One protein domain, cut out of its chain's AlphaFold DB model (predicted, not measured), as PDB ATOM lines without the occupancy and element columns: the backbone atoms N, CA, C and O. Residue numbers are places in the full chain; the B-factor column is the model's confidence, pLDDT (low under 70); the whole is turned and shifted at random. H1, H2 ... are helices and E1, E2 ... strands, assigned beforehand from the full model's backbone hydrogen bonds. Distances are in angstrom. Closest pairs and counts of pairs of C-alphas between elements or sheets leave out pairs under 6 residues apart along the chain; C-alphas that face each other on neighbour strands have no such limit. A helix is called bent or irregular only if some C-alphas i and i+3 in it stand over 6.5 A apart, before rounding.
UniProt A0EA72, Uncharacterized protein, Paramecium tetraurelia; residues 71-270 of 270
ATOM      1  N   GLU A  71     492.918 439.575 392.516       39.72
ATOM      2  CA  GLU A  71     494.161 439.684 393.294       39.72
ATOM      3  C   GLU A  71     494.407 438.459 394.189       39.72
ATOM      4  O   GLU A  71     495.517 437.926 394.223       39.72
ATOM      5  N   GLN A  72     493.370 437.949 394.863       41.34
ATOM      6  CA  GLN A  72     493.493 436.768 395.729       41.34
ATOM      7  C   GLN A  72     493.711 435.479 394.927       41.34
ATOM      8  O   GLN A  72     494.428 434.578 395.368       41.34
ATOM      9  N   LEU A  73     493.098 435.385 393.742       37.31
ATOM     10  CA  LEU A  73     493.337 434.288 392.800       37.31
ATOM     11  C   LEU A  73     494.778 434.300 392.279       37.31
ATOM     12  O   LEU A  73     495.407 433.241 392.231       37.31
ATOM     13  N   ALA A  74     495.299 435.475 391.923       42.84
ATOM     14  CA  ALA A  74     496.665 435.626 391.435       42.84
ATOM     15  C   ALA A  74     497.702 435.265 392.514       42.84
ATOM     16  O   ALA A  74     498.629 434.505 392.244       42.84
ATOM     17  N   GLU A  75     497.515 435.722 393.757       46.19
ATOM     18  CA  GLU A  75     498.439 435.436 394.864       46.19
ATOM     19  C   GLU A  75     498.469 433.941 395.234       46.19
ATOM     20  O   GLU A  75     499.539 433.349 395.409       46.19
ATOM     21  N   ALA A  76     497.301 433.291 395.301       41.06
ATOM     22  CA  ALA A  76     497.212 431.855 395.564       41.06
ATOM     23  C   ALA A  76     497.881 431.027 394.456       41.06
ATOM     24  O   ALA A  76     498.550 430.027 394.734       41.06
ATOM     25  N   SER A  77     497.732 431.460 393.209       42.38
ATOM     26  CA  SER A  77     498.277 430.744 392.062       42.38
ATOM     27  C   SER A  77     499.787 430.934 391.915       42.38
ATOM     28  O   SER A  77     500.505 429.961 391.668       42.38
ATOM     29  N   GLU A  78     500.301 432.132 392.203       51.16
ATOM     30  CA  GLU A  78     501.740 432.404 392.229       51.16
ATOM     31  C   GLU A  78     502.454 431.606 393.334       51.16
ATOM     32  O   GLU A  78     503.525 431.035 393.102       51.16
ATOM     33  N   ASN A  79     501.847 431.495 394.521       48.56
ATOM     34  CA  ASN A  79     502.383 430.689 395.624       48.56
ATOM     35  C   ASN A  79     502.462 429.201 395.272       48.56
ATOM     36  O   ASN A  79     503.433 428.525 395.615       48.56
ATOM     37  N   VAL A  80     501.476 428.681 394.544       46.81
ATOM     38  CA  VAL A  80     501.501 427.284 394.108       46.81
ATOM     39  C   VAL A  80     502.515 427.069 392.990       46.81
ATOM     40  O   VAL A  80     503.255 426.089 393.040       46.81
ATOM     41  N   LYS A  81     502.624 427.986 392.026       53.91
ATOM     42  CA  LYS A  81     503.627 427.906 390.956       53.91
ATOM     43  C   LYS A  81     505.057 427.879 391.505       53.91
ATOM     44  O   LYS A  81     505.830 427.010 391.115       53.91
ATOM     45  N   LYS A  82     505.370 428.732 392.490       52.06
ATOM     46  CA  LYS A  82     506.666 428.730 393.198       52.06
ATOM     47  C   LYS A  82     506.986 427.371 393.819       52.06
ATOM     48  O   LYS A  82     508.090 426.868 393.654       52.06
ATOM     49  N   VAL A  83     506.012 426.741 394.469       48.97
ATOM     50  CA  VAL A  83     506.200 425.419 395.088       48.97
ATOM     51  C   VAL A  83     506.383 424.326 394.039       48.97
ATOM     52  O   VAL A  83     507.198 423.422 394.223       48.97
ATOM     53  N   LEU A  84     505.605 424.359 392.959       51.38
ATOM     54  CA  LEU A  84     505.718 423.375 391.883       51.38
ATOM     55  C   LEU A  84     507.100 423.433 391.233       51.38
ATOM     56  O   LEU A  84     507.702 422.385 390.999       51.38
ATOM     57  N   ASP A  85     507.629 424.644 391.049       53.16
ATOM     58  CA  ASP A  85     508.980 424.889 390.554       53.16
ATOM     59  C   ASP A  85     510.056 424.442 391.570       53.16
ATOM     60  O   ASP A  85     511.002 423.746 391.192       53.16
ATOM     61  N   GLU A  86     509.896 424.744 392.867       56.16
ATOM     62  CA  GLU A  86     510.787 424.279 393.950       56.16
ATOM     63  C   GLU A  86     510.849 422.747 394.055       56.16
ATOM     64  O   GLU A  86     511.904 422.171 394.336       56.16
ATOM     65  N   LEU A  87     509.720 422.075 393.823       48.66
ATOM     66  CA  LEU A  87     509.603 420.619 393.872       48.66
ATOM     67  C   LEU A  87     509.892 419.940 392.524       48.66
ATOM     68  O   LEU A  87     509.834 418.711 392.453       48.66
ATOM     69  N   GLN A  88     510.202 420.706 391.470       53.97
ATOM     70  CA  GLN A  88     510.388 420.218 390.096       53.97
ATOM     71  C   GLN A  88     509.208 419.363 389.588       53.97
ATOM     72  O   GLN A  88     509.383 418.395 388.843       53.97
ATOM     73  N   ILE A  89     507.987 419.702 390.002       48.66
ATOM     74  CA  ILE A  89     506.766 418.997 389.609       48.66
ATOM     75  C   ILE A  89     506.310 419.560 388.263       48.66
ATOM     76  O   ILE A  89     505.722 420.633 388.194       48.66
ATOM     77  N   GLN A  90     506.581 418.819 387.188       45.16
ATOM     78  CA  GLN A  90     506.308 419.278 385.818       45.16
ATOM     79  C   GLN A  90     504.834 419.205 385.392       45.16
ATOM     80  O   GLN A  90     504.478 419.806 384.383       45.16
ATOM     81  N   ASP A  91     503.979 418.498 386.136       46.06
ATOM     82  CA  ASP A  91     502.542 418.413 385.845       46.06
ATOM     83  C   ASP A  91     501.725 418.418 387.155       46.06
ATOM     84  O   ASP A  91     501.533 417.374 387.783       46.06
ATOM     85  N   PRO A  92     501.312 419.602 387.641       45.09
ATOM     86  CA  PRO A  92     500.611 419.770 388.917       45.09
ATOM     87  C   PRO A  92     499.163 419.287 388.909       45.09
ATOM     88  O   PRO A  92     498.523 419.233 389.965       45.09
ATOM     89  N   GLN A  93     498.593 419.089 387.719       45.00
ATOM     90  CA  GLN A  93     497.151 419.049 387.566       45.00
ATOM     91  C   GLN A  93     496.602 417.660 387.878       45.00
ATOM     92  O   GLN A  93     496.983 416.657 387.283       45.00
ATOM     93  N   PHE A  94     495.645 417.660 388.806       48.59
ATOM     94  CA  PHE A  94     494.856 416.516 389.239       48.59
ATOM     95  C   PHE A  94     495.632 415.429 389.991       48.59
ATOM     96  O   PHE A  94     495.659 414.269 389.588       48.59
ATOM     97  N   PHE A  95     496.179 415.769 391.164       54.44
ATOM     98  CA  PHE A  95     496.490 414.729 392.148       54.44
ATOM     99  C   PHE A  95     495.222 413.903 392.377       54.44
ATOM    100  O   PHE A  95     494.207 414.441 392.814       54.44
ATOM    101  N   PHE A  96     495.299 412.619 392.040       57.47
ATOM    102  CA  PHE A  96     494.235 411.623 392.061       57.47
ATOM    103  C   PHE A  96     493.364 411.481 390.821       57.47
ATOM    104  O   PHE A  96     492.790 410.404 390.718       57.47
ATOM    105  N   LEU A  97     493.236 412.445 389.895       54.22
ATOM    106  CA  LEU A  97     492.419 412.225 388.686       54.22
ATOM    107  C   LEU A  97     493.288 411.934 387.471       54.22
ATOM    108  O   LEU A  97     494.299 412.583 387.223       54.22
ATOM    109  N   SER A  98     492.850 410.971 386.670       56.81
ATOM    110  CA  SER A  98     493.519 410.675 385.413       56.81
ATOM    111  C   SER A  98     493.311 411.818 384.421       56.81
ATOM    112  O   SER A  98     492.179 412.192 384.109       56.81
ATOM    113  N   ASN A  99     494.409 412.331 383.867       51.59
ATOM    114  CA  ASN A  99     494.387 413.235 382.716       51.59
ATOM    115  C   ASN A  99     494.182 412.481 381.383       51.59
ATOM    116  O   ASN A  99     494.052 413.102 380.322       51.59
ATOM    117  N   GLN A 100     494.140 411.142 381.412       53.62
ATOM    118  CA  GLN A 100     493.973 410.339 380.209       53.62
ATOM    119  C   GLN A 100     492.565 410.536 379.640       53.62
ATOM    120  O   GLN A 100     491.551 410.193 380.252       53.62
ATOM    121  N   LYS A 101     492.496 411.071 378.416       51.09
ATOM    122  CA  LYS A 101     491.234 411.190 377.681       51.09
ATOM    123  C   LYS A 101     490.648 409.799 377.452       51.09
ATOM    124  O   LYS A 101     491.313 408.926 376.891       51.09
ATOM    125  N   ARG A 102     489.383 409.622 377.836       56.53
ATOM    126  CA  ARG A 102     488.644 408.382 377.591       56.53
ATOM    127  C   ARG A 102     488.609 408.070 376.100       56.53
ATOM    128  O   ARG A 102     488.309 408.941 375.280       56.53
ATOM    129  N   LYS A 103     488.905 406.820 375.763       56.41
ATOM    130  CA  LYS A 103     488.906 406.327 374.386       56.41
ATOM    131  C   LYS A 103     487.565 405.666 374.123       56.41
ATOM    132  O   LYS A 103     487.330 404.549 374.569       56.41
ATOM    133  N   TYR A 104     486.686 406.357 373.413       49.41
ATOM    134  CA  TYR A 104     485.419 405.782 372.983       49.41
ATOM    135  C   TYR A 104     485.509 405.305 371.535       49.41
ATOM    136  O   TYR A 104     486.085 405.982 370.688       49.41
ATOM    137  N   GLU A 105     484.904 404.158 371.255       49.94
ATOM    138  CA  GLU A 105     484.768 403.600 369.913       49.94
ATOM    139  C   GLU A 105     483.305 403.229 369.666       49.94
ATOM    140  O   GLU A 105     482.615 402.764 370.572       49.94
ATOM    141  N   PHE A 106     482.822 403.406 368.438       50.41
ATOM    142  CA  PHE A 106     481.548 402.829 368.024       50.41
ATOM    143  C   PHE A 106     481.765 401.420 367.470       50.41
ATOM    144  O   PHE A 106     482.453 401.244 366.470       50.41
ATOM    145  N   GLN A 107     481.138 400.423 368.092       50.38
ATOM    146  CA  GLN A 107     481.108 399.051 367.590       50.38
ATOM    147  C   GLN A 107     479.674 398.514 367.669       50.38
ATOM    148  O   GLN A 107     479.060 398.540 368.734       50.38
ATOM    149  N   ASN A 108     479.146 398.003 366.550       67.62
ATOM    150  CA  ASN A 108     477.772 397.484 366.435       67.62
ATOM    151  C   ASN A 108     476.709 398.476 366.954       67.62
ATOM    152  O   ASN A 108     475.916 398.131 367.832       67.62
ATOM    153  N   ASP A 109     476.758 399.722 366.470       44.94
ATOM    154  CA  ASP A 109     475.861 400.830 366.852       44.94
ATOM    155  C   ASP A 109     475.840 401.162 368.355       44.94
ATOM    156  O   ASP A 109     474.931 401.820 368.863       44.94
ATOM    157  N   LYS A 110     476.862 400.720 369.094       37.78
ATOM    158  CA  LYS A 110     477.036 401.008 370.516       37.78
ATOM    159  C   LYS A 110     478.326 401.776 370.735       37.78
ATOM    160  O   LYS A 110     479.373 401.405 370.210       37.78
ATOM    161  N   LEU A 111     478.244 402.820 371.557       40.31
ATOM    162  CA  LEU A 111     479.417 403.494 372.096       40.31
ATOM    163  C   LEU A 111     480.050 402.587 373.158       40.31
ATOM    164  O   LEU A 111     479.420 402.273 374.169       40.31
ATOM    165  N   ILE A 112     481.278 402.151 372.914       47.72
ATOM    166  CA  ILE A 112     482.067 401.297 373.796       47.72
ATOM    167  C   ILE A 112     483.226 402.113 374.356       47.72
ATOM    168  O   ILE A 112     483.917 402.826 373.632       47.72
ATOM    169  N   ASP A 113     483.444 401.990 375.660       58.19
ATOM    170  CA  ASP A 113     484.624 402.516 376.333       58.19
ATOM    171  C   ASP A 113     485.784 401.524 376.174       58.19
ATOM    172  O   ASP A 113     485.714 400.387 376.647       58.19
ATOM    173  N   ARG A 114     486.823 401.941 375.447       63.81
ATOM    174  CA  ARG A 114     488.059 401.189 375.183       63.81
ATOM    175  C   ARG A 114     489.210 401.635 376.074       63.81
ATOM    176  O   ARG A 114     490.347 401.229 375.847       63.81
ATOM    177  N   THR A 115     488.948 402.507 377.040       64.06
ATOM    178  CA  THR A 115     489.974 402.927 377.983       64.06
ATOM    179  C   THR A 115     490.405 401.708 378.799       64.06
ATOM    180  O   THR A 115     489.576 400.996 379.370       64.06
ATOM    181  N   GLU A 116     491.704 401.422 378.805       66.94
ATOM    182  CA  GLU A 116     492.255 400.337 379.606       66.94
ATOM    183  C   GLU A 116     492.324 400.805 381.060       66.94
ATOM    184  O   GLU A 116     492.942 401.822 381.366       66.94
ATOM    185  N   TYR A 117     491.631 400.095 381.948       67.50
ATOM    186  CA  TYR A 117     491.519 400.473 383.353       67.50
ATOM    187  C   TYR A 117     492.205 399.456 384.250       67.50
ATOM    188  O   TYR A 117     491.978 398.249 384.135       67.50
ATOM    189  N   LYS A 118     492.947 399.954 385.241       70.25
ATOM    190  CA  LYS A 118     493.502 399.120 386.307       70.25
ATOM    191  C   LYS A 118     492.395 398.720 387.290       70.25
ATOM    192  O   LYS A 118     492.163 399.362 388.317       70.25
ATOM    193  N   LEU A 119     491.702 397.627 386.986       77.62
ATOM    194  CA  LEU A 119     490.689 397.066 387.876       77.62
ATOM    195  C   LEU A 119     491.338 396.350 389.075       77.62
ATOM    196  O   LEU A 119     492.488 395.902 389.042       77.62
ATOM    197  N   ILE A 120     490.607 396.305 390.181       77.88
ATOM    198  CA  ILE A 120     490.857 395.465 391.349       77.88
ATOM    199  C   ILE A 120     490.162 394.133 391.066       77.88
ATOM    200  O   ILE A 120     488.936 394.111 390.895       77.88
ATOM    201  N   SER A 121     490.927 393.039 390.987       79.31
ATOM    202  CA  SER A 121     490.320 391.707 390.926       79.31
ATOM    203  C   SER A 121     489.596 391.416 392.238       79.31
ATOM    204  O   SER A 121     490.049 391.813 393.311       79.31
ATOM    205  N   LYS A 122     488.462 390.721 392.147       77.19
ATOM    206  CA  LYS A 122     487.760 390.194 393.324       77.19
ATOM    207  C   LYS A 122     488.448 388.954 393.891       77.19
ATOM    208  O   LYS A 122     488.164 388.575 395.026       77.19
ATOM    209  N   ASP A 123     489.329 388.332 393.115       78.75
ATOM    210  CA  ASP A 123     490.033 387.121 393.514       78.75
ATOM    211  C   ASP A 123     490.894 387.403 394.752       78.75
ATOM    212  O   ASP A 123     491.634 388.384 394.801       78.75
ATOM    213  N   GLY A 124     490.773 386.554 395.772       69.69
ATOM    214  CA  GLY A 124     491.502 386.706 397.036       69.69
ATOM    215  C   GLY A 124     490.821 387.593 398.085       69.69
ATOM    216  O   GLY A 124     491.295 387.643 399.217       69.69
ATOM    217  N   PHE A 125     489.688 388.233 397.773       78.12
ATOM    218  CA  PHE A 125     488.896 388.967 398.763       78.12
ATOM    219  C   PHE A 125     487.726 388.136 399.301       78.12
ATOM    220  O   PHE A 125     487.103 387.350 398.590       78.12
ATOM    221  N   ASN A 126     487.380 388.350 400.574       81.12
ATOM    222  CA  ASN A 126     486.173 387.768 401.160       81.12
ATOM    223  C   ASN A 126     484.914 388.293 400.425       81.12
ATOM    224  O   ASN A 126     484.833 389.506 400.194       81.12
ATOM    225  N   PRO A 127     483.905 387.443 400.124       82.50
ATOM    226  CA  PRO A 127     482.669 387.851 399.447       82.50
ATOM    227  C   PRO A 127     481.960 389.062 400.066       82.50
ATOM    228  O   PRO A 127     481.347 389.850 399.347       82.50
ATOM    229  N   ARG A 128     482.100 389.283 401.382       82.12
ATOM    230  CA  ARG A 128     481.547 390.462 402.074       82.12
ATOM    231  C   ARG A 128     482.026 391.802 401.494       82.12
ATOM    232  O   ARG A 128     481.354 392.815 401.660       82.12
ATOM    233  N   TYR A 129     483.164 391.819 400.798       82.38
ATOM    234  CA  TYR A 129     483.745 393.013 400.180       82.38
ATOM    235  C   TYR A 129     483.397 393.186 398.701       82.38
ATOM    236  O   TYR A 129     483.801 394.180 398.099       82.38
ATOM    237  N   GLU A 130     482.624 392.285 398.094       78.75
ATOM    238  CA  GLU A 130     482.320 392.344 396.663       78.75
ATOM    239  C   GLU A 130     481.711 393.695 396.247       78.75
ATOM    240  O   GLU A 130     482.110 394.300 395.247       78.75
ATOM    241  N   LYS A 131     480.763 394.200 397.045       75.25
ATOM    242  CA  LYS A 131     480.114 395.498 396.821       75.25
ATOM    243  C   LYS A 131     481.111 396.655 396.887       75.25
ATOM    244  O   LYS A 131     481.011 397.581 396.083       75.25
ATOM    245  N   LEU A 132     482.065 396.595 397.817       79.62
ATOM    246  CA  LEU A 132     483.132 397.583 397.938       79.62
ATOM    247  C   LEU A 132     484.026 397.551 396.698       79.62
ATOM    248  O   LEU A 132     484.157 398.571 396.035       79.62
ATOM    249  N   ILE A 133     484.527 396.380 396.309       79.38
ATOM    250  CA  ILE A 133     485.405 396.212 395.140       79.38
ATOM    251  C   ILE A 133     484.726 396.694 393.851       79.38
ATOM    252  O   ILE A 133     485.331 397.423 393.068       79.38
ATOM    253  N   ASN A 134     483.448 396.357 393.649       71.75
ATOM    254  CA  ASN A 134     482.675 396.853 392.508       71.75
ATOM    255  C   ASN A 134     482.600 398.384 392.492       71.75
ATOM    256  O   ASN A 134     482.810 398.992 391.444       71.75
ATOM    257  N   LYS A 135     482.324 399.012 393.644       70.62
ATOM    258  CA  LYS A 135     482.282 400.476 393.754       70.62
ATOM    259  C   LYS A 135     483.648 401.103 393.484       70.62
ATOM    260  O   LYS A 135     483.717 402.069 392.732       70.62
ATOM    261  N   MET A 136     484.723 400.529 394.020       76.06
ATOM    262  CA  MET A 136     486.086 401.002 393.763       76.06
ATOM    263  C   MET A 136     486.436 400.929 392.274       76.06
ATOM    264  O   MET A 136     486.934 401.896 391.716       76.06
ATOM    265  N   ASN A 137     486.082 399.839 391.591       71.44
ATOM    266  CA  ASN A 137     486.330 399.666 390.156       71.44
ATOM    267  C   ASN A 137     485.589 400.662 389.256       71.44
ATOM    268  O   ASN A 137     486.025 400.914 388.133       71.44
ATOM    269  N   VAL A 138     484.476 401.228 389.725       68.06
ATOM    270  CA  VAL A 138     483.809 402.339 389.036       68.06
ATOM    271  C   VAL A 138     484.608 403.628 389.214       68.06
ATOM    272  O   VAL A 138     484.797 404.351 388.242       68.06
ATOM    273  N   VAL A 139     485.104 403.895 390.425       65.50
ATOM    274  CA  VAL A 139     485.866 405.114 390.733       65.50
ATOM    275  C   VAL A 139     487.254 405.097 390.098       65.50
ATOM    276  O   VAL A 139     487.664 406.116 389.559       65.50
ATOM    277  N   ASN A 140     487.934 403.945 390.052       70.12
ATOM    278  CA  ASN A 140     489.255 403.784 389.428       70.12
ATOM    279  C   ASN A 140     489.314 404.273 387.974       70.12
ATOM    280  O   ASN A 140     490.392 404.558 387.475       70.12
ATOM    281  N   ARG A 141     488.175 404.375 387.280       66.44
ATOM    282  CA  ARG A 141     488.119 404.897 385.908       66.44
ATOM    283  C   ARG A 141     488.417 406.387 385.807       66.44
ATOM    284  O   ARG A 141     488.772 406.857 384.732       66.44
ATOM    285  N   GLU A 142     488.241 407.109 386.906       62.91
ATOM    286  CA  GLU A 142     488.521 408.540 386.994       62.91
ATOM    287  C   GLU A 142     489.868 408.823 387.658       62.91
ATOM    288  O   GLU A 142     490.304 409.969 387.631       62.91
ATOM    289  N   LEU A 143     490.507 407.818 388.269       70.25
ATOM    290  CA  LEU A 143     491.682 408.024 389.107       70.25
ATOM    291  C   LEU A 143     492.991 407.817 388.349       70.25
ATOM    292  O   LEU A 143     493.060 406.994 387.436       70.25
ATOM    293  N   ASP A 144     494.044 408.530 388.751       73.50
ATOM    294  CA  ASP A 144     495.387 408.263 388.239       73.50
ATOM    295  C   ASP A 144     495.943 406.927 388.765       73.50
ATOM    296  O   ASP A 144     495.585 406.445 389.845       73.50
ATOM    297  N   GLU A 145     496.837 406.313 387.991       76.56
ATOM    298  CA  GLU A 145     497.357 404.973 388.280       76.56
ATOM    299  C   GLU A 145     498.122 404.885 389.605       76.56
ATOM    300  O   GLU A 145     498.002 403.878 390.309       76.56
ATOM    301  N   LYS A 146     498.865 405.937 389.983       78.75
ATOM    302  CA  LYS A 146     499.642 405.951 391.231       78.75
ATOM    303  C   LYS A 146     498.705 405.959 392.429       78.75
ATOM    304  O   LYS A 146     498.929 405.224 393.392       78.75
ATOM    305  N   PHE A 147     497.621 406.730 392.361       80.25
ATOM    306  CA  PHE A 147     496.632 406.728 393.430       80.25
ATOM    307  C   PHE A 147     495.839 405.428 393.511       80.25
ATOM    308  O   PHE A 147     495.583 404.950 394.615       80.25
ATOM    309  N   ILE A 148     495.498 404.810 392.374       81.38
ATOM    310  CA  ILE A 148     494.863 403.483 392.366       81.38
ATOM    311  C   ILE A 148     495.723 402.471 393.137       81.38
ATOM    312  O   ILE A 148     495.182 401.650 393.878       81.38
ATOM    313  N   ASP A 149     497.048 402.541 393.010       84.44
ATOM    314  CA  ASP A 149     497.962 401.634 393.710       84.44
ATOM    315  C   ASP A 149     498.049 401.895 395.212       84.44
ATOM    316  O   ASP A 149     498.045 400.947 396.002       84.44
ATOM    317  N   VAL A 150     498.041 403.163 395.624       87.25
ATOM    318  CA  VAL A 150     497.904 403.541 397.039       87.25
ATOM    319  C   VAL A 150     496.581 403.026 397.611       87.25
ATOM    320  O   VAL A 150     496.539 402.429 398.685       87.25
ATOM    321  N   LEU A 151     495.489 403.229 396.881       86.12
ATOM    322  CA  LEU A 151     494.140 402.880 397.306       86.12
ATOM    323  C   LEU A 151     493.947 401.365 397.422       86.12
ATOM    324  O   LEU A 151     493.302 400.888 398.358       86.12
ATOM    325  N   LYS A 152     494.547 400.605 396.499       85.75
ATOM    326  CA  LYS A 152     494.629 399.141 396.557       85.75
ATOM    327  C   LYS A 152     495.365 398.666 397.804       85.75
ATOM    328  O   LYS A 152     494.855 397.776 398.481       85.75
ATOM    329  N   GLU A 153     496.509 399.268 398.127       89.75
ATOM    330  CA  GLU A 153     497.267 398.937 399.341       89.75
ATOM    331  C   GLU A 153     496.420 399.171 400.598       89.75
ATOM    332  O   GLU A 153     496.241 398.265 401.407       89.75
ATOM    333  N   ILE A 154     495.804 400.352 400.721       90.31
ATOM    334  CA  ILE A 154     494.926 400.693 401.852       90.31
ATOM    335  C   ILE A 154     493.781 399.682 401.981       90.31
ATOM    336  O   ILE A 154     493.483 399.225 403.086       90.31
ATOM    337  N   LEU A 155     493.142 399.317 400.867       88.50
ATOM    338  CA  LEU A 155     492.032 398.367 400.853       88.50
ATOM    339  C   LEU A 155     492.461 396.960 401.291       88.50
ATOM    340  O   LEU A 155     491.739 396.317 402.057       88.50
ATOM    341  N   LEU A 156     493.620 396.484 400.827       88.19
ATOM    342  CA  LEU A 156     494.175 395.189 401.227       88.19
ATOM    343  C   LEU A 156     494.416 395.150 402.737       88.19
ATOM    344  O   LEU A 156     493.885 394.267 403.414       88.19
ATOM    345  N   GLN A 157     495.111 396.156 403.272       90.19
ATOM    346  CA  GLN A 157     495.391 396.259 404.705       90.19
ATOM    347  C   GLN A 157     494.105 396.376 405.535       90.19
ATOM    348  O   GLN A 157     493.923 395.646 406.508       90.19
ATOM    349  N   TYR A 158     493.158 397.219 405.111       90.38
ATOM    350  CA  TYR A 158     491.843 397.329 405.745       90.38
ATOM    351  C   TYR A 158     491.120 395.976 405.791       90.38
ATOM    352  O   TYR A 158     490.613 395.575 406.839       90.38
ATOM    353  N   SER A 159     491.094 395.240 404.677       87.06
ATOM    354  CA  SER A 159     490.403 393.950 404.614       87.06
ATOM    355  C   SER A 159     491.025 392.907 405.547       87.06
ATOM    356  O   SER A 159     490.296 392.151 406.192       87.06
ATOM    357  N   ALA A 160     492.356 392.903 405.672       86.38
ATOM    358  CA  ALA A 160     493.082 392.003 406.558       86.38
ATOM    359  C   ALA A 160     492.824 392.327 408.036       86.38
ATOM    360  O   ALA A 160     492.506 391.425 408.809       86.38
ATOM    361  N   LEU A 161     492.896 393.605 408.416       87.62
ATOM    362  CA  LEU A 161     492.789 394.041 409.811       87.62
ATOM    363  C   LEU A 161     491.347 394.001 410.338       87.62
ATOM    364  O   LEU A 161     491.113 393.627 411.483       87.62
ATOM    365  N   VAL A 162     490.345 394.295 409.502       83.31
ATOM    366  CA  VAL A 162     488.929 394.194 409.913       83.31
ATOM    367  C   VAL A 162     488.498 392.738 410.117       83.31
ATOM    368  O   VAL A 162     487.601 392.467 410.910       83.31
ATOM    369  N   ASN A 163     489.111 391.770 409.427       77.94
ATOM    370  CA  ASN A 163     488.886 390.347 409.723       77.94
ATOM    371  C   ASN A 163     489.414 389.942 411.112       77.94
ATOM    372  O   ASN A 163     488.983 388.921 411.633       77.94
ATOM    373  N   GLN A 164     490.323 390.724 411.698       79.31
ATOM    374  CA  GLN A 164     490.915 390.478 413.017       79.31
ATOM    375  C   GLN A 164     490.161 391.199 414.150       79.31
ATOM    376  O   GLN A 164     490.649 391.238 415.274       79.31
ATOM    377  N   GLU A 165     488.982 391.769 413.861       76.69
ATOM    378  CA  GLU A 165     488.130 392.496 414.821       76.69
ATOM    379  C   GLU A 165     488.826 393.681 415.514       76.69
ATOM    380  O   GLU A 165     488.464 394.092 416.619       76.69
ATOM    381  N   GLU A 166     489.818 394.277 414.855       77.12
ATOM    382  CA  GLU A 166     490.508 395.445 415.388       77.12
ATOM    383  C   GLU A 166     489.612 396.689 415.413       77.12
ATOM    384  O   GLU A 166     488.772 396.914 414.538       77.12
ATOM    385  N   ASN A 167     489.818 397.549 416.415       84.19
ATOM    386  CA  ASN A 167     489.128 398.833 416.464       84.19
ATOM    387  C   ASN A 167     489.630 399.776 415.349       84.19
ATOM    388  O   ASN A 167     490.765 399.679 414.882       84.19
ATOM    389  N   SER A 168     488.788 400.726 414.928       81.94
ATOM    390  CA  SER A 168     489.082 401.581 413.767       81.94
ATOM    391  C   SER A 168     490.344 402.433 413.919       81.94
ATOM    392  O   SER A 168     491.037 402.642 412.930       81.94
ATOM    393  N   ASN A 169     490.678 402.881 415.132       83.06
ATOM    394  CA  ASN A 169     491.884 403.679 415.367       83.06
ATOM    395  C   ASN A 169     493.154 402.842 415.173       83.06
ATOM    396  O   ASN A 169     494.085 403.293 414.512       83.06
ATOM    397  N   SER A 170     493.162 401.599 415.664       87.50
ATOM    398  CA  SER A 170     494.284 400.677 415.468       87.50
ATOM    399  C   SER A 170     494.461 400.308 413.994       87.50
ATOM    400  O   SER A 170     495.586 400.285 413.497       87.50
ATOM    401  N   ILE A 171     493.353 400.127 413.264       88.38
ATOM    402  CA  ILE A 171     493.379 399.906 411.812       88.38
ATOM    403  C   ILE A 171     494.023 401.102 411.095       88.38
ATOM    404  O   ILE A 171     494.902 400.909 410.257       88.38
ATOM    405  N   ILE A 172     493.615 402.333 411.431       89.06
ATOM    406  CA  ILE A 172     494.180 403.561 410.847       89.06
ATOM    407  C   ILE A 172     495.693 403.622 411.089       89.06
ATOM    408  O   ILE A 172     496.459 403.799 410.142       89.06
ATOM    409  N   GLU A 173     496.132 403.443 412.336       90.69
ATOM    410  CA  GLU A 173     497.550 403.501 412.709       90.69
ATOM    411  C   GLU A 173     498.388 402.463 411.959       90.69
ATOM    412  O   GLU A 173     499.440 402.797 411.409       90.69
ATOM    413  N   LYS A 174     497.909 401.217 411.876       92.19
ATOM    414  CA  LYS A 174     498.616 400.138 411.177       92.19
ATOM    415  C   LYS A 174     498.688 400.366 409.674       92.19
ATOM    416  O   LYS A 174     499.743 400.157 409.086       92.19
ATOM    417  N   ILE A 175     497.619 400.865 409.051       92.69
ATOM    418  CA  ILE A 175     497.643 401.222 407.624       92.69
ATOM    419  C   ILE A 175     498.663 402.335 407.368       92.69
ATOM    420  O   ILE A 175     499.447 402.238 406.424       92.69
ATOM    421  N   ILE A 176     498.712 403.361 408.226       90.75
ATOM    422  CA  ILE A 176     499.719 404.428 408.127       90.75
ATOM    423  C   ILE A 176     501.133 403.844 408.225       90.75
ATOM    424  O   ILE A 176     501.999 404.210 407.430       90.75
ATOM    425  N   GLN A 177     501.380 402.942 409.179       91.00
ATOM    426  CA  GLN A 177     502.683 402.294 409.345       91.00
ATOM    427  C   GLN A 177     503.074 401.471 408.113       91.00
ATOM    428  O   GLN A 177     504.206 401.588 407.648       91.00
ATOM    429  N   THR A 178     502.142 400.707 407.540       91.81
ATOM    430  CA  THR A 178     502.387 399.927 406.323       91.81
ATOM    431  C   THR A 178     502.743 400.816 405.138       91.81
ATOM    432  O   THR A 178     503.691 400.520 404.413       91.81
ATOM    433  N   ILE A 179     502.033 401.929 404.943       87.38
ATOM    434  CA  ILE A 179     502.339 402.865 403.853       87.38
ATOM    435  C   ILE A 179     503.711 403.509 404.062       87.38
ATOM    436  O   ILE A 179     504.452 403.673 403.102       87.38
ATOM    437  N   LYS A 180     504.073 403.838 405.307       87.44
ATOM    438  CA  LYS A 180     505.382 404.415 405.656       87.44
ATOM    439  C   LYS A 180     506.543 403.416 405.579       87.44
ATOM    440  O   LYS A 180     507.695 403.834 405.691       87.44
ATOM    441  N   ASN A 181     506.269 402.120 405.426       91.00
ATOM    442  CA  ASN A 181     507.293 401.084 405.329       91.00
ATOM    443  C   ASN A 181     508.179 401.315 404.082       91.00
ATOM    444  O   ASN A 181     507.643 401.654 403.023       91.00
ATOM    445  N   PRO A 182     509.508 401.102 404.166       86.00
ATOM    446  CA  PRO A 182     510.412 401.120 403.012       86.00
ATOM    447  C   PRO A 182     509.930 400.336 401.781       86.00
ATOM    448  O   PRO A 182     510.136 400.788 400.659       86.00
ATOM    449  N   GLU A 183     509.232 399.212 401.959       88.12
ATOM    450  CA  GLU A 183     508.667 398.426 400.846       88.12
ATOM    451  C   GLU A 183     507.603 399.192 400.035       88.12
ATOM    452  O   GLU A 183     507.351 398.879 398.874       88.12
ATOM    453  N   ASN A 184     507.005 400.233 400.622       86.19
ATOM    454  CA  ASN A 184     506.005 401.105 400.005       86.19
ATOM    455  C   ASN A 184     506.547 402.512 399.708       86.19
ATOM    456  O   ASN A 184     505.762 403.445 399.522       86.19
ATOM    457  N   GLN A 185     507.872 402.686 399.629       83.38
ATOM    458  CA  GLN A 185     508.505 404.000 399.494       83.38
ATOM    459  C   GLN A 185     507.940 404.829 398.332       83.38
ATOM    460  O   GLN A 185     507.670 406.010 398.523       83.38
ATOM    461  N   GLU A 186     507.700 404.244 397.158       82.75
ATOM    462  CA  GLU A 186     507.139 404.978 396.010       82.75
ATOM    463  C   GLU A 186     505.716 405.501 396.276       82.75
ATOM    464  O   GLU A 186     505.425 406.674 396.028       82.75
ATOM    465  N   LYS A 187     504.844 404.660 396.852       84.06
ATOM    466  CA  LYS A 187     503.479 405.038 397.265       84.06
ATOM    467  C   LYS A 187     503.516 406.133 398.330       84.06
ATOM    468  O   LYS A 187     502.735 407.084 398.284       84.06
ATOM    469  N   PHE A 188     504.445 406.016 399.277       85.31
ATOM    470  CA  PHE A 188     504.620 407.000 400.333       85.31
ATOM    471  C   PHE A 188     505.137 408.336 399.799       85.31
ATOM    472  O   PHE A 188     504.610 409.372 400.184       85.31
ATOM    473  N   GLN A 189     506.104 408.334 398.876       80.88
ATOM    474  CA  GLN A 189     506.591 409.563 398.241       80.88
ATOM    475  C   GLN A 189     505.483 410.274 397.462       80.88
ATOM    476  O   GLN A 189     505.336 411.486 397.585       80.88
ATOM    477  N   TYR A 190     504.645 409.529 396.736       82.44
ATOM    478  CA  TYR A 190     503.473 410.097 396.069       82.44
ATOM    479  C   TYR A 190     502.523 410.793 397.064       82.44
ATOM    480  O   TYR A 190     502.119 411.938 396.849       82.44
ATOM    481  N   LEU A 191     502.231 410.147 398.198       80.94
ATOM    482  CA  LEU A 191     501.409 410.725 399.264       80.94
ATOM    483  C   LEU A 191     502.076 411.907 399.982       80.94
ATOM    484  O   LEU A 191     501.380 412.846 400.358       80.94
ATOM    485  N   LEU A 192     503.400 411.900 400.154       76.88
ATOM    486  CA  LEU A 192     504.144 413.028 400.720       76.88
ATOM    487  C   LEU A 192     504.067 414.255 399.813       76.88
ATOM    488  O   LEU A 192     503.865 415.365 400.304       76.88
ATOM    489  N   THR A 193     504.189 414.065 398.500       71.75
ATOM    490  CA  THR A 193     504.021 415.153 397.532       71.75
ATOM    491  C   THR A 193     502.605 415.719 397.597       71.75
ATOM    492  O   THR A 193     502.440 416.934 397.717       71.75
ATOM    493  N   TRP A 194     501.588 414.852 397.628       77.19
ATOM    494  CA  TRP A 194     500.206 415.278 397.844       77.19
ATOM    495  C   TRP A 194     500.031 416.054 399.159       77.19
ATOM    496  O   TRP A 194     499.451 417.137 399.166       77.19
ATOM    497  N   GLN A 195     500.562 415.539 400.272       74.19
ATOM    498  CA  GLN A 195     500.454 416.160 401.592       74.19
ATOM    499  C   GLN A 195     501.079 417.559 401.618       74.19
ATOM    500  O   GLN A 195     500.504 418.472 402.217       74.19
ATOM    501  N   ARG A 196     502.230 417.746 400.959       67.62
ATOM    502  CA  ARG A 196     502.896 419.051 400.845       67.62
ATOM    503  C   ARG A 196     502.012 420.049 400.102       67.62
ATOM    504  O   ARG A 196     501.714 421.106 400.650       67.62
ATOM    505  N   LEU A 197     501.510 419.676 398.925       65.25
ATOM    506  CA  LEU A 197     500.624 420.530 398.125       65.25
ATOM    507  C   LEU A 197     499.312 420.852 398.849       65.25
ATOM    508  O   LEU A 197     498.858 421.999 398.853       65.25
ATOM    509  N   LYS A 198     498.729 419.854 399.524       69.25
ATOM    510  CA  LYS A 198     497.508 420.024 400.311       69.25
ATOM    511  C   LYS A 198     497.711 421.007 401.461       69.25
ATOM    512  O   LYS A 198     496.822 421.809 401.724       69.25
ATOM    513  N   SER A 199     498.860 420.950 402.133       65.00
ATOM    514  CA  SER A 199     499.187 421.821 403.269       65.00
ATOM    515  C   SER A 199     499.359 423.281 402.856       65.00
ATOM    516  O   SER A 199     498.919 424.165 403.581       65.00
ATOM    517  N   ILE A 200     499.934 423.539 401.682       62.09
ATOM    518  CA  ILE A 200     500.157 424.903 401.174       62.09
ATOM    519  C   ILE A 200     498.840 425.599 400.854       62.09
ATOM    520  O   ILE A 200     498.612 426.738 401.239       62.09
ATOM    521  N   THR A 201     497.940 424.888 400.186       56.66
ATOM    522  CA  THR A 201     496.621 425.415 399.820       56.66
ATOM    523  C   THR A 201     495.611 425.310 400.964       56.66
ATOM    524  O   THR A 201     494.460 425.702 400.797       56.66
ATOM    525  N   LYS A 202     495.997 424.745 402.120       65.25
ATOM    526  CA  LYS A 202     495.091 424.449 403.239       65.25
ATOM    527  C   LYS A 202     494.473 425.724 403.799       65.25
ATOM    528  O   LYS A 202     493.256 425.823 403.852       65.25
ATOM    529  N   GLU A 203     495.293 426.706 404.158       57.03
ATOM    530  CA  GLU A 203     494.821 427.947 404.782       57.03
ATOM    531  C   GLU A 203     493.902 428.751 403.849       57.03
ATOM    532  O   GLU A 203     492.808 429.148 404.245       57.03
ATOM    533  N   THR A 204     494.286 428.913 402.580       55.62
ATOM    534  CA  THR A 204     493.467 429.612 401.578       55.62
ATOM    535  C   THR A 204     492.122 428.918 401.351       55.62
ATOM    536  O   THR A 204     491.081 429.579 401.346       55.62
ATOM    537  N   ARG A 205     492.113 427.585 401.207       56.16
ATOM    538  CA  ARG A 205     490.872 426.809 401.032       56.16
ATOM    539  C   ARG A 205     489.985 426.873 402.269       56.16
ATOM    540  O   ARG A 205     488.781 427.077 402.143       56.16
ATOM    541  N   MET A 206     490.576 426.794 403.460       63.19
ATOM    542  CA  MET A 206     489.853 426.941 404.723       63.19
ATOM    543  C   MET A 206     489.184 428.307 404.846       63.19
ATOM    544  O   MET A 206     487.997 428.372 405.154       63.19
ATOM    545  N   ASN A 207     489.922 429.389 404.590       59.75
ATOM    546  CA  ASN A 207     489.387 430.746 404.686       59.75
ATOM    547  C   ASN A 207     488.214 430.932 403.717       59.75
ATOM    548  O   ASN A 207     487.144 431.386 404.122       59.75
ATOM    549  N   ARG A 208     488.356 430.455 402.475       62.03
ATOM    550  CA  ARG A 208     487.278 430.480 401.480       62.03
ATOM    551  C   ARG A 208     486.060 429.653 401.904       62.03
ATOM    552  O   ARG A 208     484.929 430.121 401.793       62.03
ATOM    553  N   ALA A 209     486.269 428.446 402.428       63.69
ATOM    554  CA  ALA A 209     485.183 427.593 402.904       63.69
ATOM    555  C   ALA A 209     484.434 428.227 404.091       63.69
ATOM    556  O   ALA A 209     483.203 428.175 404.156       63.69
ATOM    557  N   ILE A 210     485.156 428.873 405.013       67.00
ATOM    558  CA  ILE A 210     484.567 429.614 406.134       67.00
ATOM    559  C   ILE A 210     483.720 430.781 405.615       67.00
ATOM    560  O   ILE A 210     482.566 430.914 406.032       67.00
ATOM    561  N   GLU A 211     484.237 431.579 404.678       67.94
ATOM    562  CA  GLU A 211     483.499 432.690 404.067       67.94
ATOM    563  C   GLU A 211     482.197 432.231 403.393       67.94
ATOM    564  O   GLU A 211     481.134 432.823 403.619       67.94
ATOM    565  N   ASP A 212     482.247 431.143 402.622       67.69
ATOM    566  CA  ASP A 212     481.074 430.569 401.956       67.69
ATOM    567  C   ASP A 212     480.028 430.073 402.969       67.69
ATOM    568  O   ASP A 212     478.815 430.250 402.782       67.69
ATOM    569  N   LEU A 213     480.470 429.468 404.077       69.12
ATOM    570  CA  LEU A 213     479.583 429.036 405.159       69.12
ATOM    571  C   LEU A 213     478.950 430.226 405.889       69.12
ATOM    572  O   LEU A 213     477.763 430.179 406.234       69.12
ATOM    573  N   GLU A 214     479.695 431.307 406.106       71.69
ATOM    574  CA  GLU A 214     479.169 432.543 406.688       71.69
ATOM    575  C   GLU A 214     478.156 433.238 405.774       71.69
ATOM    576  O   GLU A 214     477.123 433.732 406.245       71.69
ATOM    577  N   GLU A 215     478.403 433.244 404.466       72.75
ATOM    578  CA  GLU A 215     477.477 433.779 403.472       72.75
ATOM    579  C   GLU A 215     476.179 432.967 403.436       72.75
ATOM    580  O   GLU A 215     475.092 433.538 403.593       72.75
ATOM    581  N   LYS A 216     476.273 431.629 403.388       73.06
ATOM    582  CA  LYS A 216     475.103 430.745 403.523       73.06
ATOM    583  C   LYS A 216     474.336 431.024 404.815       73.06
ATOM    584  O   LYS A 216     473.104 431.070 404.797       73.06
ATOM    585  N   ARG A 217     475.021 431.282 405.936       73.94
ATOM    586  CA  ARG A 217     474.369 431.626 407.212       73.94
ATOM    587  C   ARG A 217     473.544 432.911 407.115       73.94
ATOM    588  O   ARG A 217     472.407 432.958 407.591       73.94
ATOM    589  N   LYS A 218     474.079 433.939 406.450       74.56
ATOM    590  CA  LYS A 218     473.368 435.203 406.188       74.56
ATOM    591  C   LYS A 218     472.150 434.989 405.281       74.56
ATOM    592  O   LYS A 218     471.114 435.616 405.504       74.56
ATOM    593  N   GLU A 219     472.237 434.107 404.286       71.44
ATOM    594  CA  GLU A 219     471.110 433.775 403.402       71.44
ATOM    595  C   GLU A 219     469.985 433.017 404.113       71.44
ATOM    596  O   GLU A 219     468.805 433.286 403.870       71.44
ATOM    597  N   ILE A 220     470.328 432.099 405.020       71.19
ATOM    598  CA  ILE A 220     469.360 431.327 405.810       71.19
ATOM    599  C   ILE A 220     468.508 432.244 406.684       71.19
ATOM    600  O   ILE A 220     467.284 432.090 406.734       71.19
ATOM    601  N   ASN A 221     469.128 433.244 407.310       68.56
ATOM    602  CA  ASN A 221     468.426 434.219 408.144       68.56
ATOM    603  C   ASN A 221     467.387 435.040 407.359       68.56
ATOM    604  O   ASN A 221     466.434 435.540 407.953       68.56
ATOM    605  N   LYS A 222     467.512 435.114 406.025       72.19
ATOM    606  CA  LYS A 222     466.546 435.770 405.126       72.19
ATOM    607  C   LYS A 222     465.390 434.862 404.684       72.19
ATOM    608  O   LYS A 222     464.469 435.339 404.026       72.19
ATOM    609  N   LYS A 223     465.409 433.558 404.993       75.44
ATOM    610  CA  LYS A 223     464.310 432.634 404.653       75.44
ATOM    611  C   LYS A 223     463.143 432.787 405.636       75.44
ATOM    612  O   LYS A 223     463.335 433.105 406.803       75.44
ATOM    613  N   THR A 224     461.919 432.530 405.181       62.25
ATOM    614  CA  THR A 224     460.687 432.725 405.971       62.25
ATOM    615  C   THR A 224     460.261 431.513 406.800       62.25
ATOM    616  O   THR A 224     459.508 431.681 407.749       62.25
ATOM    617  N   SER A 225     460.723 430.297 406.480       84.31
ATOM    618  CA  SER A 225     460.304 429.072 407.181       84.31
ATOM    619  C   SER A 225     461.364 428.562 408.158       84.31
ATOM    620  O   SER A 225     462.488 428.261 407.752       84.31
ATOM    621  N   ASP A 226     460.978 428.358 409.418       83.62
ATOM    622  CA  ASP A 226     461.869 427.848 410.471       83.62
ATOM    623  C   ASP A 226     462.349 426.416 410.214       83.62
ATOM    624  O   ASP A 226     463.501 426.082 410.487       83.62
ATOM    625  N   LYS A 227     461.514 425.572 409.590       84.19
ATOM    626  CA  LYS A 227     461.915 424.218 409.173       84.19
ATOM    627  C   LYS A 227     463.048 424.260 408.145       84.19
ATOM    628  O   LYS A 227     463.979 423.459 408.211       84.19
ATOM    629  N   VAL A 228     462.963 425.190 407.192       74.25
ATOM    630  CA  VAL A 228     463.999 425.392 406.171       74.25
ATOM    631  C   VAL A 228     465.268 425.937 406.821       74.25
ATOM    632  O   VAL A 228     466.347 425.414 406.552       74.25
ATOM    633  N   LYS A 229     465.142 426.906 407.738       74.25
ATOM    634  CA  LYS A 229     466.278 427.426 408.511       74.25
ATOM    635  C   LYS A 229     467.016 426.332 409.271       74.25
ATOM    636  O   LYS A 229     468.228 426.224 409.129       74.25
ATOM    637  N   LYS A 230     466.286 425.487 410.006       82.75
ATOM    638  CA  LYS A 230     466.864 424.384 410.782       82.75
ATOM    639  C   LYS A 230     467.652 423.413 409.899       82.75
ATOM    640  O   LYS A 230     468.813 423.157 410.188       82.75
ATOM    641  N   LYS A 231     467.069 422.953 408.784       78.88
ATOM    642  CA  LYS A 231     467.748 422.042 407.842       78.88
ATOM    643  C   LYS A 231     469.055 422.632 407.299       78.88
ATOM    644  O   LYS A 231     470.038 421.918 407.138       78.88
ATOM    645  N   HIS A 232     469.063 423.922 406.971       76.19
ATOM    646  CA  HIS A 232     470.276 424.560 406.472       76.19
ATOM    647  C   HIS A 232     471.303 424.842 407.575       76.19
ATOM    648  O   HIS A 232     472.496 424.768 407.302       76.19
ATOM    649  N   GLN A 233     470.865 425.137 408.802       77.31
ATOM    650  CA  GLN A 233     471.770 425.285 409.940       77.31
ATOM    651  C   GLN A 233     472.467 423.954 410.250       77.31
ATOM    652  O   GLN A 233     473.684 423.940 410.348       77.31
ATOM    653  N   GLU A 234     471.731 422.835 410.261       83.94
ATOM    654  CA  GLU A 234     472.303 421.484 410.398       83.94
ATOM    655  C   GLU A 234     473.333 421.175 409.297       83.94
ATOM    656  O   GLU A 234     474.381 420.598 409.574       83.94
ATOM    657  N   PHE A 235     473.069 421.595 408.052       77.94
ATOM    658  CA  PHE A 235     474.028 421.464 406.951       77.94
ATOM    659  C   PHE A 235     475.308 422.284 407.189       77.94
ATOM    660  O   PHE A 235     476.404 421.759 407.021       77.94
ATOM    661  N   ILE A 236     475.183 423.555 407.596       72.50
ATOM    662  CA  ILE A 236     476.344 424.410 407.904       72.50
ATOM    663  C   ILE A 236     477.146 423.838 409.070       72.50
ATOM    664  O   ILE A 236     478.369 423.791 408.998       72.50
ATOM    665  N   ASP A 237     476.470 423.408 410.134       80.00
ATOM    666  CA  ASP A 237     477.123 422.858 411.320       80.00
ATOM    667  C   ASP A 237     477.868 421.557 410.980       80.00
ATOM    668  O   ASP A 237     478.981 421.344 411.459       80.00
ATOM    669  N   GLY A 238     477.306 420.726 410.092       83.06
ATOM    670  CA  GLY A 238     477.985 419.548 409.549       83.06
ATOM    671  C   GLY A 238     479.271 419.898 408.794       83.06
ATOM    672  O   GLY A 238     480.313 419.312 409.061       83.06
ATOM    673  N   GLN A 239     479.218 420.903 407.921       73.12
ATOM    674  CA  GLN A 239     480.367 421.324 407.113       73.12
ATOM    675  C   GLN A 239     481.465 421.982 407.958       73.12
ATOM    676  O   GLN A 239     482.644 421.714 407.753       73.12
ATOM    677  N   LYS A 240     481.097 422.784 408.966       73.69
ATOM    678  CA  LYS A 240     482.069 423.324 409.932       73.69
ATOM    679  C   LYS A 240     482.789 422.214 410.685       73.69
ATOM    680  O   LYS A 240     484.005 422.251 410.806       73.69
ATOM    681  N   LYS A 241     482.044 421.206 411.138       83.19
ATOM    682  CA  LYS A 241     482.626 420.057 411.828       83.19
ATOM    683  C   LYS A 241     483.607 419.288 410.937       83.19
ATOM    684  O   LYS A 241     484.647 418.864 411.428       83.19
ATOM    685  N   GLU A 242     483.287 419.101 409.657       77.12
ATOM    686  CA  GLU A 242     484.187 418.449 408.693       77.12
ATOM    687  C   GLU A 242     485.481 419.246 408.483       77.12
ATOM    688  O   GLU A 242     486.559 418.650 408.488       77.12
ATOM    689  N   LEU A 243     485.383 420.577 408.381       75.88
ATOM    690  CA  LEU A 243     486.544 421.468 408.305       75.88
ATOM    691  C   LEU A 243     487.393 421.395 409.582       75.88
ATOM    692  O   LEU A 243     488.606 421.231 409.506       75.88
ATOM    693  N   ASP A 244     486.775 421.457 410.763       79.88
ATOM    694  CA  ASP A 244     487.485 421.353 412.046       79.88
ATOM    695  C   ASP A 244     488.213 420.001 412.193       79.88
ATOM    696  O   ASP A 244     489.336 419.926 412.704       79.88
ATOM    697  N   GLU A 245     487.603 418.917 411.709       81.56
ATOM    698  CA  GLU A 245     488.212 417.583 411.678       81.56
ATOM    699  C   GLU A 245     489.425 417.533 410.735       81.56
ATOM    700  O   GLU A 245     490.478 417.019 411.105       81.56
ATOM    701  N   GLU A 246     489.322 418.117 409.541       77.56
ATOM    702  CA  GLU A 246     490.447 418.229 408.604       77.56
ATOM    703  C   GLU A 246     491.598 419.092 409.144       77.56
ATOM    704  O   GLU A 246     492.781 418.853 408.873       77.56
ATOM    705  N   ASN A 247     491.268 420.090 409.958       74.62
ATOM    706  CA  ASN A 247     492.246 420.982 410.567       74.62
ATOM    707  C   ASN A 247     493.008 420.334 411.713       74.62
ATOM    708  O   ASN A 247     494.198 420.598 411.878       74.62
ATOM    709  N   SER A 248     492.336 419.470 412.466       81.31
ATOM    710  CA  SER A 248     492.887 418.823 413.658       81.31
ATOM    711  C   SER A 248     493.694 417.553 413.375       81.31
ATOM    712  O   SER A 248     494.336 417.039 414.291       81.31
ATOM    713  N   MET A 249     493.704 417.049 412.136       80.75
ATOM    714  CA  MET A 249     494.401 415.814 411.761       80.75
ATOM    715  C   MET A 249     495.562 416.046 410.788       80.75
ATOM    716  O   MET A 249     495.537 416.946 409.944       80.75
ATOM    717  N   ASP A 250     496.571 415.172 410.867       80.88
ATOM    718  CA  ASP A 250     497.567 415.028 409.802       80.88
ATOM    719  C   ASP A 250     496.865 414.624 408.483       80.88
ATOM    720  O   ASP A 250     495.980 413.763 408.513       80.88
ATOM    721  N   PRO A 251     497.219 415.202 407.317       76.50
ATOM    722  CA  PRO A 251     496.541 414.921 406.051       76.50
ATOM    723  C   PRO A 251     496.463 413.439 405.668       76.50
ATOM    724  O   PRO A 251     495.433 413.006 405.146       76.50
ATOM    725  N   LEU A 252     497.510 412.651 405.933       81.75
ATOM    726  CA  LEU A 252     497.503 411.218 405.641       81.75
ATOM    727  C   LEU A 252     496.549 410.479 406.584       81.75
ATOM    728  O   LEU A 252     495.763 409.638 406.140       81.75
ATOM    729  N   GLN A 253     496.577 410.829 407.871       83.25
ATOM    730  CA  GLN A 253     495.635 410.294 408.853       83.25
ATOM    731  C   GLN A 253     494.188 410.646 408.490       83.25
ATOM    732  O   GLN A 253     493.323 409.769 408.527       83.25
ATOM    733  N   TYR A 254     493.929 411.886 408.079       84.19
ATOM    734  CA  TYR A 254     492.618 412.336 407.620       84.19
ATOM    735  C   TYR A 254     492.144 411.532 406.402       84.19
ATOM    736  O   TYR A 254     491.052 410.965 406.428       84.19
ATOM    737  N   LEU A 255     492.983 411.402 405.364       82.75
ATOM    738  CA  LEU A 255     492.673 410.628 404.157       82.75
ATOM    739  C   LEU A 255     492.281 409.183 404.495       82.75
ATOM    740  O   LEU A 255     491.224 408.711 404.077       82.75
ATOM    741  N   ILE A 256     493.112 408.490 405.277       87.19
ATOM    742  CA  ILE A 256     492.882 407.086 405.643       87.19
ATOM    743  C   ILE A 256     491.622 406.946 406.501       87.19
ATOM    744  O   ILE A 256     490.815 406.049 406.258       87.19
ATOM    745  N   THR A 257     491.399 407.863 407.445       85.81
ATOM    746  CA  THR A 257     490.188 407.886 408.278       85.81
ATOM    747  C   THR A 257     488.933 408.015 407.415       85.81
ATOM    748  O   THR A 257     487.998 407.224 407.561       85.81
ATOM    749  N   LYS A 258     488.913 408.958 406.462       83.81
ATOM    750  CA  LYS A 258     487.769 409.152 405.557       83.81
ATOM    751  C   LYS A 258     487.544 407.952 404.635       83.81
ATOM    752  O   LYS A 258     486.396 407.545 404.449       83.81
ATOM    753  N   LEU A 259     488.610 407.342 404.114       84.12
ATOM    754  CA  LEU A 259     488.512 406.126 403.299       84.12
ATOM    755  C   LEU A 259     487.923 404.954 404.094       84.12
ATOM    756  O   LEU A 259     486.983 404.313 403.629       84.12
ATOM    757  N   ILE A 260     488.399 404.713 405.317       86.00
ATOM    758  CA  ILE A 260     487.896 403.632 406.177       86.00
ATOM    759  C   ILE A 260     486.432 403.852 406.552       86.00
ATOM    760  O   ILE A 260     485.645 402.907 406.506       86.00
ATOM    761  N   LEU A 261     486.034 405.083 406.888       82.75
ATOM    762  CA  LEU A 261     484.629 405.407 407.146       82.75
ATOM    763  C   LEU A 261     483.752 405.082 405.930       82.75
ATOM    764  O   LEU A 261     482.712 404.438 406.083       82.75
ATOM    765  N   ALA A 262     484.189 405.456 404.725       78.62
ATOM    766  CA  ALA A 262     483.479 405.132 403.491       78.62
ATOM    767  C   ALA A 262     483.411 403.614 403.246       78.62
ATOM    768  O   ALA A 262     482.353 403.090 402.887       78.62
ATOM    769  N   PHE A 263     484.503 402.884 403.487       84.44
ATOM    770  CA  PHE A 263     484.532 401.426 403.362       84.44
ATOM    771  C   PHE A 263     483.555 400.770 404.338       84.44
ATOM    772  O   PHE A 263     482.706 399.984 403.913       84.44
ATOM    773  N   ASN A 264     483.592 401.163 405.613       80.62
ATOM    774  CA  ASN A 264     482.682 400.677 406.648       80.62
ATOM    775  C   ASN A 264     481.218 400.955 406.298       80.62
ATOM    776  O   ASN A 264     480.377 400.081 406.474       80.62
ATOM    777  N   GLN A 265     480.894 402.129 405.753       80.25
ATOM    778  CA  GLN A 265     479.532 402.437 405.308       80.25
ATOM    779  C   GLN A 265     479.081 401.560 404.136       80.25
ATOM    780  O   GLN A 265     477.905 401.212 404.036       80.25
ATOM    781  N   ILE A 266     479.980 401.210 403.217       73.62
ATOM    782  CA  ILE A 266     479.640 400.351 402.078       73.62
ATOM    783  C   ILE A 266     479.441 398.902 402.532       73.62
ATOM    784  O   ILE A 266     478.505 398.253 402.058       73.62
ATOM    785  N   VAL A 267     480.299 398.428 403.439       75.38
ATOM    786  CA  VAL A 267     480.286 397.063 403.980       75.38
ATOM    787  C   VAL A 267     479.139 396.861 404.975       75.38
ATOM    788  O   VAL A 267     478.449 395.855 404.889       75.38
ATOM    789  N   GLY A 268     478.894 397.818 405.875       61.91
ATOM    790  CA  GLY A 268     477.868 397.748 406.927       61.91
ATOM    791  C   GLY A 268     476.435 398.065 406.477       61.91
ATOM    792  O   GLY A 268     475.505 397.877 407.249       61.91
ATOM    793  N   ASN A 269     476.234 398.528 405.238       45.91
ATOM    794  CA  ASN A 269     474.909 398.638 404.605       45.91
ATOM    795  C   ASN A 269     474.539 397.342 403.849       45.91
ATOM    796  O   ASN A 269     474.152 397.396 402.668       45.91
ATOM    797  N   VAL A 270     474.726 396.193 404.502       35.84
ATOM    798  CA  VAL A 270     474.290 394.857 404.063       35.84
ATOM    799  C   VAL A 270     473.476 394.233 405.183       35.84
ATOM    800  O   VAL A 270     473.969 394.254 406.330       35.84
TER     801      VAL A 270
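What this domain is: This is residues 71 to 270 of the 270 residues of an uncharacterized protein of Paramecium tetraurelia (UniProt A0EA72). Five helices crossed over one another, H2, H3, H4, H5 and H8, make a loose body, from which the long helical hairpin H6 and H7 reaches out as an arm. On another side, away from the helices, the small strand hairpin E1 and E2 lies at the end of two long links, while H1 lies outside the corner where H5 passes into H6. The printed part has 200 residues with eight named helices and two named strands, in the order H1, E1, E2, H2, H3, H4, H5, H6, H7, H8; the two-stranded sheet, order E1, E2, is antiparallel and the class is mostly helix. The whole is loose, with a radius of gyration of the C-alphas of 20.5 A and spans of 55 by 50 by 45 A.

How they stand to each other: Strands E1, residues 104 to 107, and E2, residues 110 to 113, form a hairpin, with N 105 and O 112 2.9 A apart and N 112 and O 105 2.8 A apart, both within hydrogen-bond range. H8, residues 251 to 268, touches H2, residues 127 to 139, at Ile 266 and Leu 132, whose C-alphas, the closest, are 6.1 A apart. H8 also touches H4, residues 168 to 180, at a steep tilt of 52 degrees, opposite ways, the closest C-alphas being those of Ile 256 and Ile 172, 6.4 A apart. H3, residues 145 to 162, forms a helical hairpin with H4, with the C-alphas of Gln 157 and Ile 175 closest at 6.2 A. H5, residues 182 to 200, touches H3 with residues 187 to 190 alone; the closest C-alphas, those of Lys 187 and Val 150, are 5.8 A apart. H5 has a kink of 42 degrees near residue 189. H6, residues 202 to 221, and H5 meet only through their link. H6 and H7, residues 226 to 248, form a helical hairpin at a shallow tilt of 12 degrees, with the C-alphas of Ile 220 and Lys 229 closest at 5.7 A. H1, residues 71 to 86, is close to but not clearly touching H5, the closest C-alphas being those of Val 80 and Ile 200, 7.6 A apart. Every O i to N i+4 pair is within hydrogen-bond range in H1, H3, H4, H6, H7 and H8, against 7 of 9 in H2 and 13 of 15 in H5.

Where its parts are: E1 begins at C-alpha 104, (485.419, 405.782, 372.983). H7 is the longest helix, 32.5 A from first to last C-alpha; H6 measures 28.8 A, H5 26.0 A, H3 25.6 A, H8 25.4 A and H1 22.7 A. H1 begins at C-alpha 71, (494.161, 439.684, 393.294), and H8 ends at C-alpha 268, (477.868, 397.748, 406.927). H2 and H5 are irregular: C-alphas 128 and 131 are 7.4 A apart, and C-alphas 183 and 186 are 8.3 A apart.

The domain as a whole: The two C-alphas farthest apart, those of Glu 183 and Thr 224, are 59.2 A apart. The printed part has no cut and ends at the chain's last residue, 270. The links from H1 to E1 and from E2 to H2 are long, and residues 222 to 227 stand free. The mean pLDDT of the printed part is 71.2, and 75 residues are under 70, among them residues 71 to 117 and 196 to 213.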